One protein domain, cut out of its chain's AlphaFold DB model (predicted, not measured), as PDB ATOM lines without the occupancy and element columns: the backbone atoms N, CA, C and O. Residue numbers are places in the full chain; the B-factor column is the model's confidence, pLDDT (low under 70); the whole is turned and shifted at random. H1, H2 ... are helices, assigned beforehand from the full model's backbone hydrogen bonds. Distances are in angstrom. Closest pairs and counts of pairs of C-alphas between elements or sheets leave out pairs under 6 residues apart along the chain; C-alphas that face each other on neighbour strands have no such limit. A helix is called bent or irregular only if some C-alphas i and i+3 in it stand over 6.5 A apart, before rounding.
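What this domain is: This is residues 292 to 358 of the 437 residues of the protein "Alpha/beta fold hydrolase" of Novosphingobium sp. Gsoil 351 (UniProt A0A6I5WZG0). A sharply bent helix, H3, makes an L, and its two arms pack on a V of two helices: H3b runs side by side with H1, while H3a packs slantwise on H2. H1 and H2 meet near the turn that joins them and spread from there, and the loop of residues 321 to 329 closes the far end between H2 and H3a. The printed part has 67 residues with three named helices, H1, H2 and H3 in chain order, and no named strand; its class is all helix. It is compact, with a radius of gyration of the C-alphas of 12.3 A, and spans 33 by 24 by 17 A.

How they stand to each other: Begin with H1, residues 292 to 305, and go on to H2, residues 309 to 320: they touch through residues 300 to 304 and 309 to 312 alone, closest at the C-alphas of Gln 300 and Ile 312, 6.9 A apart. They are a helical hairpin, at a shallow tilt of 27 degrees, opposite ways. Next comes H3, residues 330 to 357, by its hydrogen bonds assigned as one helix but bent: C-alphas 342 and 345 are 9.1 A apart, and its arms H3a, residues 330 to 342, and H3b, residues 345 to 357, stand about perpendicular at 88 degrees. H2 and H3a are also a helical hairpin; they touch at a steep tilt of 44 degrees, opposite ways, with the C-alphas of Ala 310 and Glu 341 closest at 6.9 A. H3b touches H1 at a shallow tilt of 21 degrees, opposite ways; the closest C-alphas, of Ala 294 and Arg 356, are 5.0 A apart. H2 and H3b are close but not clearly touching, with the C-alphas of Leu 309 and Ala 345 closest at 6.2 A, and H1 and H3a are apart. In H3a and H3b every O i to N i+4 pair is within hydrogen-bond range; in H1 it is 8 of 10 and in H2 5 of 8.

Where its parts are: Find C-alpha 292 at (21.619, -6.903, -45.635); from there H1 runs 20.9 A to C-alpha 305. It is irregular, but only just: C-alphas 295 and 298 are 6.9 A apart. H2 runs 16.5 A from C-alpha 309 at (28.411, 11.847, -47.827), and it too is only just irregular, with C-alphas 315 and 318 6.6 A apart. H3a is 18.1 A long, and H3b runs 18.4 A to C-alpha 357 at (33.944, -7.881, -50.398).

The domain as a whole: The two C-alphas farthest apart, of Ala 306 and Ala 325, are 33.5 A apart. The link from H1 to H2 is tight and that from H2 to H3 is short. The printed part has no cut, its mean pLDDT is 96.2, and no printed residue is under 70.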
ATOM      1  N   VAL A 292      22.380  -8.162 -45.655       94.31
ATOM      2  CA  VAL A 292      21.619  -6.903 -45.635       94.31
ATOM      3  C   VAL A 292      22.507  -5.654 -45.708       94.31
ATOM      4  O   VAL A 292      22.137  -4.689 -46.369       94.31
ATOM      5  N   ARG A 293      23.684  -5.659 -45.068       94.06
ATOM      6  CA  ARG A 293      24.642  -4.544 -45.127       94.06
ATOM      7  C   ARG A 293      25.317  -4.515 -46.494       94.06
ATOM      8  O   ARG A 293      25.294  -3.478 -47.151       94.06
ATOM      9  N   ALA A 294      25.795  -5.665 -46.966       95.62
ATOM     10  CA  ALA A 294      26.431  -5.808 -48.270       95.62
ATOM     11  C   ALA A 294      25.525  -5.332 -49.421       95.62
ATOM     12  O   ALA A 294      25.997  -4.648 -50.328       95.62
ATOM     13  N   ALA A 295      24.220  -5.624 -49.355       96.88
ATOM     14  CA  ALA A 295      23.243  -5.203 -50.360       96.88
ATOM     15  C   ALA A 295      22.975  -3.684 -50.383       96.88
ATOM     16  O   ALA A 295      22.622  -3.139 -51.428       96.88
ATOM     17  N   VAL A 296      23.133  -2.983 -49.254       96.69
ATOM     18  CA  VAL A 296      22.865  -1.535 -49.156       96.69
ATOM     19  C   VAL A 296      24.061  -0.694 -49.617       96.69
ATOM     20  O   VAL A 296      23.872   0.413 -50.129       96.69
ATOM     21  N   ARG A 297      25.286  -1.215 -49.495       96.81
ATOM     22  CA  ARG A 297      26.522  -0.477 -49.802       96.81
ATOM     23  C   ARG A 297      26.592   0.109 -51.215       96.81
ATOM     24  O   ARG A 297      26.912   1.291 -51.291       96.81
ATOM     25  N   PRO A 298      26.241  -0.598 -52.314       97.94
ATOM     26  CA  PRO A 298      26.281  -0.006 -53.657       97.94
ATOM     27  C   PRO A 298      25.399   1.242 -53.793       97.94
ATOM     28  O   PRO A 298      25.802   2.231 -54.406       97.94
ATOM     29  N   ARG A 299      24.218   1.239 -53.158       98.00
ATOM     30  CA  ARG A 299      23.322   2.404 -53.122       98.00
ATOM     31  C   ARG A 299      23.959   3.570 -52.367       98.00
ATOM     32  O   ARG A 299      23.898   4.703 -52.833       98.00
ATOM     33  N   GLN A 300      24.569   3.300 -51.213       98.12
ATOM     34  CA  GLN A 300      25.252   4.326 -50.422       98.12
ATOM     35  C   GLN A 300      26.464   4.888 -51.170       98.12
ATOM     36  O   GLN A 300      26.608   6.099 -51.258       98.12
ATOM     37  N   GLN A 301      27.293   4.029 -51.767       98.31
ATOM     38  CA  GLN A 301      28.435   4.432 -52.591       98.31
ATOM     39  C   GLN A 301      27.993   5.342 -53.746       98.31
ATOM     40  O   GLN A 301      28.631   6.361 -53.990       98.31
ATOM     41  N   ALA A 302      26.895   5.014 -54.438       98.50
ATOM     42  CA  ALA A 302      26.349   5.854 -55.505       98.50
ATOM     43  C   ALA A 302      25.887   7.230 -54.991       98.50
ATOM     44  O   ALA A 302      26.219   8.245 -55.597       98.50
ATOM     45  N   ALA A 303      25.187   7.278 -53.853       98.44
ATOM     46  CA  ALA A 303      24.764   8.535 -53.230       98.44
ATOM     47  C   ALA A 303      25.963   9.390 -52.780       98.44
ATOM     48  O   ALA A 303      26.008  10.591 -53.032       98.44
ATOM     49  N   VAL A 304      26.984   8.773 -52.177       98.44
ATOM     50  CA  VAL A 304      28.212   9.470 -51.770       98.44
ATOM     51  C   VAL A 304      28.976  10.021 -52.975       98.44
ATOM     52  O   VAL A 304      29.410  11.170 -52.934       98.44
ATOM     53  N   LYS A 305      29.064   9.268 -54.080       98.25
ATOM     54  CA  LYS A 305      29.622   9.766 -55.355       98.25
ATOM     55  C   LYS A 305      28.835  10.953 -55.923       98.25
ATOM     56  O   LYS A 305      29.410  11.767 -56.635       98.25
ATOM     57  N   ALA A 306      27.550  11.074 -55.590       98.25
ATOM     58  CA  ALA A 306      26.700  12.214 -55.937       98.25
ATOM     59  C   ALA A 306      26.766  13.375 -54.917       98.25
ATOM     60  O   ALA A 306      25.978  14.314 -55.010       98.25
ATOM     61  N   GLY A 307      27.695  13.336 -53.954       97.94
ATOM     62  CA  GLY A 307      27.900  14.401 -52.967       97.94
ATOM     63  C   GLY A 307      27.097  14.245 -51.673       97.94
ATOM     64  O   GLY A 307      27.085  15.154 -50.850       97.94
ATOM     65  N   GLU A 308      26.447  13.100 -51.442       98.25
ATOM     66  CA  GLU A 308      25.588  12.893 -50.267       98.25
ATOM     67  C   GLU A 308      26.310  12.280 -49.052       98.25
ATOM     68  O   GLU A 308      25.663  11.675 -48.196       98.25
ATOM     69  N   LEU A 309      27.638  12.423 -48.940       98.19
ATOM     70  CA  LEU A 309      28.411  11.847 -47.827       98.19
ATOM     71  C   LEU A 309      27.847  12.246 -46.460       98.19
ATOM     72  O   LEU A 309      27.516  11.373 -45.660       98.19
ATOM     73  N   ALA A 310      27.677  13.548 -46.221       97.56
ATOM     74  CA  ALA A 310      27.175  14.054 -44.948       97.56
ATOM     75  C   ALA A 310      25.791  13.474 -44.603       97.56
ATOM     76  O   ALA A 310      25.548  13.068 -43.467       97.56
ATOM     77  N   ARG A 311      24.903  13.348 -45.600       97.75
ATOM     78  CA  ARG A 311      23.575  12.748 -45.418       97.75
ATOM     79  C   ARG A 311      23.680  11.271 -45.039       97.75
ATOM     80  O   ARG A 311      23.054  10.849 -44.071       97.75
ATOM     81  N   ILE A 312      24.482  10.491 -45.768       97.62
ATOM     82  CA  ILE A 312      24.686   9.062 -45.489       97.62
ATOM     83  C   ILE A 312      25.233   8.856 -44.072       97.62
ATOM     84  O   ILE A 312      24.718   8.018 -43.328       97.62
ATOM     85  N   VAL A 313      26.233   9.642 -43.669       96.50
ATOM     86  CA  VAL A 313      26.827   9.542 -42.331       96.50
ATOM     87  C   VAL A 313      25.801   9.901 -41.251       96.50
ATOM     88  O   VAL A 313      25.643   9.150 -40.285       96.50
ATOM     89  N   ALA A 314      25.067  11.002 -41.426       95.00
ATOM     90  CA  ALA A 314      24.093  11.493 -40.454       95.00
ATOM     91  C   ALA A 314      22.862  10.590 -40.294       95.00
ATOM     92  O   ALA A 314      22.412  10.367 -39.170       95.00
ATOM     93  N   GLU A 315      22.312  10.079 -41.394       94.88
ATOM     94  CA  GLU A 315      21.010   9.400 -41.397       94.88
ATOM     95  C   GLU A 315      21.114   7.874 -41.324       94.88
ATOM     96  O   GLU A 315      20.180   7.227 -40.854       94.88
ATOM     97  N   GLU A 316      22.217   7.282 -41.787       93.12
ATOM     98  CA  GLU A 316      22.317   5.823 -41.942       93.12
ATOM     99  C   GLU A 316      23.376   5.195 -41.026       93.12
ATOM    100  O   GLU A 316      23.169   4.091 -40.515       93.12
ATOM    101  N   LEU A 317      24.489   5.891 -40.774       90.75
ATOM    102  CA  LEU A 317      25.589   5.385 -39.945       90.75
ATOM    103  C   LEU A 317      25.408   5.788 -38.472       90.75
ATOM    104  O   LEU A 317      25.140   4.932 -37.622       90.75
ATOM    105  N   LYS A 318      25.482   7.096 -38.181       89.88
ATOM    106  CA  LYS A 318      25.455   7.675 -36.824       89.88
ATOM    107  C   LYS A 318      24.335   7.161 -35.909       89.88
ATOM    108  O   LYS A 318      24.634   6.894 -34.744       89.88
ATOM    109  N   PRO A 319      23.081   6.954 -36.368       90.12
ATOM    110  CA  PRO A 319      21.991   6.518 -35.487       90.12
ATOM    111  C   PRO A 319      22.221   5.167 -34.799       90.12
ATOM    112  O   PRO A 319      21.516   4.833 -33.848       90.12
ATOM    113  N   ASN A 320      23.191   4.384 -35.277       88.44
ATOM    114  CA  ASN A 320      23.493   3.057 -34.757       88.44
ATOM    115  C   ASN A 320      24.800   3.002 -33.945       88.44
ATOM    116  O   ASN A 320      25.121   1.945 -33.412       88.44
ATOM    117  N   TYR A 321      25.554   4.101 -33.855       91.69
ATOM    118  CA  TYR A 321      26.915   4.092 -33.309       91.69
ATOM    119  C   TYR A 321      26.997   4.157 -31.788       91.69
ATOM    120  O   TYR A 321      27.942   3.619 -31.224       91.69
ATOM    121  N   LEU A 322      26.050   4.818 -31.127       95.38
ATOM    122  CA  LEU A 322      26.208   5.227 -29.731       95.38
ATOM    123  C   LEU A 322      25.256   4.486 -28.788       95.38
ATOM    124  O   LEU A 322      24.114   4.174 -29.156       95.38
ATOM    125  N   ALA A 323      25.709   4.273 -27.551       96.00
ATOM    126  CA  ALA A 323      24.861   3.855 -26.440       96.00
ATOM    127  C   ALA A 323      23.722   4.852 -26.221       96.00
ATOM    128  O   ALA A 323      23.827   6.036 -26.556       96.00
ATOM    129  N   ALA A 324      22.635   4.395 -25.600       95.19
ATOM    130  CA  ALA A 324      21.450   5.218 -25.369       95.19
ATOM    131  C   ALA A 324      21.770   6.538 -24.642       95.19
ATOM    132  O   ALA A 324      21.194   7.574 -24.975       95.19
ATOM    133  N   ALA A 325      22.717   6.511 -23.697       93.62
ATOM    134  CA  ALA A 325      23.154   7.688 -22.948       93.62
ATOM    135  C   ALA A 325      23.840   8.756 -23.824       93.62
ATOM    136  O   ALA A 325      23.711   9.943 -23.540       93.62
ATOM    137  N   ASN A 326      24.499   8.344 -24.911       93.38
ATOM    138  CA  ASN A 326      25.331   9.210 -25.751       93.38
ATOM    139  C   ASN A 326      24.655   9.591 -27.079       93.38
ATOM    140  O   ASN A 326      25.169  10.419 -27.822       93.38
ATOM    141  N   GLN A 327      23.462   9.062 -27.381       91.25
ATOM    142  CA  GLN A 327      22.731   9.341 -28.632       91.25
ATOM    143  C   GLN A 327      22.402  10.822 -28.878       91.25
ATOM    144  O   GLN A 327      22.009  11.182 -29.987       91.25
ATOM    145  N   ARG A 328      22.497  11.669 -27.849       91.75
ATOM    146  CA  ARG A 328      22.253  13.119 -27.927       91.75
ATOM    147  C   ARG A 328      23.490  13.952 -27.594       91.75
ATOM    148  O   ARG A 328      23.360  15.163 -27.438       91.75
ATOM    149  N   ASP A 329      24.653  13.322 -27.466       94.50
ATOM    150  CA  ASP A 329      25.909  14.036 -27.274       94.50
ATOM    151  C   ASP A 329      26.295  14.729 -28.587       94.50
ATOM    152  O   ASP A 329      26.752  14.092 -29.538       94.50
ATOM    153  N   GLY A 330      26.046  16.038 -28.652       94.31
ATOM    154  CA  GLY A 330      26.319  16.845 -29.838       94.31
ATOM    155  C   GLY A 330      27.796  16.837 -30.215       94.31
ATOM    156  O   GLY A 330      28.114  16.589 -31.371       94.31
ATOM    157  N   ALA A 331      28.696  16.993 -29.240       96.06
ATOM    158  CA  ALA A 331      30.132  17.058 -29.501       96.06
ATOM    159  C   ALA A 331      30.662  15.739 -30.077       96.06
ATOM    160  O   ALA A 331      31.446  15.740 -31.025       96.06
ATOM    161  N   LEU A 332      30.192  14.604 -29.553       95.00
ATOM    162  CA  LEU A 332      30.562  13.295 -30.085       95.00
ATOM    163  C   LEU A 332      30.010  13.074 -31.500       95.00
ATOM    164  O   LEU A 332      30.707  12.571 -32.381       95.00
ATOM    165  N   LEU A 333      28.755  13.457 -31.736       94.81
ATOM    166  CA  LEU A 333      28.125  13.346 -33.049       94.81
ATOM    167  C   LEU A 333      28.777  14.264 -34.092       94.81
ATOM    168  O   LEU A 333      28.820  13.876 -35.264       94.81
ATOM    169  N   ASP A 334      29.242  15.442 -33.688       97.06
ATOM    170  CA  ASP A 334      29.945  16.401 -34.540       97.06
ATOM    171  C   ASP A 334      31.343  15.882 -34.880       97.06
ATOM    172  O   ASP A 334      31.676  15.787 -36.057       97.06
ATOM    173  N   LEU A 335      32.094  15.368 -33.898       97.62
ATOM    174  CA  LEU A 335      33.395  14.733 -34.138       97.62
ATOM    175  C   LEU A 335      33.308  13.577 -35.151       97.62
ATOM    176  O   LEU A 335      34.162  13.437 -36.025       97.62
ATOM    177  N   VAL A 336      32.262  12.747 -35.066       96.50
ATOM    178  CA  VAL A 336      32.030  11.667 -36.041       96.50
ATOM    179  C   VAL A 336      31.770  12.215 -37.448       96.50
ATOM    180  O   VAL A 336      32.208  11.602 -38.422       96.50
ATOM    181  N   MET A 337      31.070  13.347 -37.576       97.69
ATOM    182  CA  MET A 337      30.868  13.997 -38.877       97.69
ATOM    183  C   MET A 337      32.168  14.573 -39.415       97.69
ATOM    184  O   MET A 337      32.497  14.313 -40.566       97.69
ATOM    185  N   GLU A 338      32.923  15.289 -38.582       98.31
ATOM    186  CA  GLU A 338      34.188  15.912 -38.970       98.31
ATOM    187  C   GLU A 338      35.195  14.876 -39.480       98.31
ATOM    188  O   GLU A 338      35.781  15.068 -40.544       98.31
ATOM    189  N   MET A 339      35.352  13.747 -38.775       97.94
ATOM    190  CA  MET A 339      36.200  12.642 -39.244       97.94
ATOM    191  C   MET A 339      35.742  12.117 -40.606       97.94
ATOM    192  O   MET A 339      36.563  11.868 -41.490       97.94
ATOM    193  N   ALA A 340      34.433  11.945 -40.790       97.44
ATOM    194  CA  ALA A 340      33.903  11.407 -42.030       97.44
ATOM    195  C   ALA A 340      34.077  12.379 -43.209       97.44
ATOM    196  O   ALA A 340      34.450  11.960 -44.304       97.44
ATOM    197  N   GLU A 341      33.831  13.669 -42.990       97.50
ATOM    198  CA  GLU A 341      33.982  14.719 -43.999       97.50
ATOM    199  C   GLU A 341      35.449  14.936 -44.381       97.50
ATOM    200  O   GLU A 341      35.749  15.085 -45.565       97.50
ATOM    201  N   GLU A 342      36.372  14.867 -43.417       97.62
ATOM    202  CA  GLU A 342      37.810  14.991 -43.674       97.62
ATOM    203  C   GLU A 342      38.407  13.770 -44.395       97.62
ATOM    204  O   GLU A 342      39.389  13.885 -45.137       97.62
ATOM    205  N   LEU A 343      37.836  12.581 -44.196       97.12
ATOM    206  CA  LEU A 343      38.166  11.398 -44.997       97.12
ATOM    207  C   LEU A 343      37.597  11.500 -46.416       97.12
ATOM    208  O   LEU A 343      38.263  11.127 -47.380       97.12
ATOM    209  N   GLY A 344      36.386  12.039 -46.549       98.00
ATOM    210  CA  GLY A 344      35.781  12.348 -47.835       98.00
ATOM    211  C   GLY A 344      35.177  11.147 -48.570       98.00
ATOM    212  O   GLY A 344      35.133  10.006 -48.101       98.00
ATOM    213  N   ALA A 345      34.636  11.441 -49.753       98.00
ATOM    214  CA  ALA A 345      33.816  10.510 -50.526       98.00
ATOM    215  C   ALA A 345      34.608   9.308 -51.068       98.00
ATOM    216  O   ALA A 345      34.084   8.195 -51.106       98.00
ATOM    217  N   GLU A 346      35.858   9.522 -51.480       97.75
ATOM    218  CA  GLU A 346      36.712   8.465 -52.031       97.75
ATOM    219  C   GLU A 346      37.022   7.397 -50.979       97.75
ATOM    220  O   GLU A 346      36.805   6.209 -51.233       97.75
ATOM    221  N   ALA A 347      37.410   7.823 -49.772       97.56
ATOM    222  CA  ALA A 347      37.633   6.931 -48.640       97.56
ATOM    223  C   ALA A 347      36.361   6.146 -48.297       97.56
ATOM    224  O   ALA A 347      36.412   4.923 -48.184       97.56
ATOM    225  N   PHE A 348      35.196   6.807 -48.228       98.06
ATOM    226  CA  PHE A 348      33.926   6.113 -47.987       98.06
ATOM    227  C   PHE A 348      33.664   5.015 -49.018       98.06
ATOM    228  O   PHE A 348      33.292   3.897 -48.657       98.06
ATOM    229  N   VAL A 349      33.825   5.321 -50.309       98.12
ATOM    230  CA  VAL A 349      33.565   4.352 -51.379       98.12
ATOM    231  C   VAL A 349      34.519   3.166 -51.267       98.12
ATOM    232  O   VAL A 349      34.052   2.027 -51.315       98.12
ATOM    233  N   SER A 350      35.810   3.434 -51.071       98.06
ATOM    234  CA  SER A 350      36.854   2.414 -50.955       98.06
ATOM    235  C   SER A 350      36.642   1.509 -49.737       98.06
ATOM    236  O   SER A 350      36.526   0.292 -49.874       98.06
ATOM    237  N   GLN A 351      36.445   2.097 -48.554       98.12
ATOM    238  CA  GLN A 351      36.197   1.368 -47.306       98.12
ATOM    239  C   GLN A 351      34.893   0.573 -47.354       98.12
ATOM    240  O   GLN A 351      34.827  -0.576 -46.909       98.12
ATOM    241  N   SER A 352      33.842   1.165 -47.925       97.81
ATOM    242  CA  SER A 352      32.569   0.479 -48.104       97.81
ATOM    243  C   SER A 352      32.731  -0.735 -49.014       97.81
ATOM    244  O   SER A 352      32.209  -1.801 -48.692       97.81
ATOM    245  N   GLU A 353      33.488  -0.613 -50.103       97.88
ATOM    246  CA  GLU A 353      33.747  -1.729 -51.009       97.88
ATOM    247  C   GLU A 353      34.606  -2.822 -50.365       97.88
ATOM    248  O   GLU A 353      34.224  -3.994 -50.412       97.88
ATOM    249  N   ALA A 354      35.674  -2.440 -49.662       98.31
ATOM    250  CA  ALA A 354      36.525  -3.359 -48.914       98.31
ATOM    251  C   ALA A 354      35.719  -4.174 -47.897       98.31
ATOM    252  O   ALA A 354      35.864  -5.392 -47.804       98.31
ATOM    253  N   LEU A 355      34.815  -3.520 -47.162       97.69
ATOM    254  CA  LEU A 355      33.918  -4.196 -46.232       97.69
ATOM    255  C   LEU A 355      32.914  -5.101 -46.949       97.69
ATOM    256  O   LEU A 355      32.643  -6.186 -46.449       97.69
ATOM    257  N   ARG A 356      32.363  -4.678 -48.094       97.06
ATOM    258  CA  ARG A 356      31.389  -5.462 -48.871       97.06
ATOM    259  C   ARG A 356      31.980  -6.779 -49.369       97.06
ATOM    260  O   ARG A 356      31.267  -7.777 -49.411       97.06
ATOM    261  N   GLN A 357      33.243  -6.750 -49.787       95.69
ATOM    262  CA  GLN A 357      33.944  -7.881 -50.398       95.69
ATOM    263  C   GLN A 357      34.756  -8.719 -49.404       95.69
ATOM    264  O   GLN A 357      35.348  -9.714 -49.808       95.69
ATOM    265  N   ARG A 358      34.826  -8.321 -48.127       96.38
ATOM    266  CA  ARG A 358      35.690  -8.981 -47.144       96.38
ATOM    267  C   ARG A 358      35.355 -10.466 -46.973       96.38
ATOM    268  O   ARG A 358      34.183 -10.852 -46.934       96.38
TER     269      ARG A 358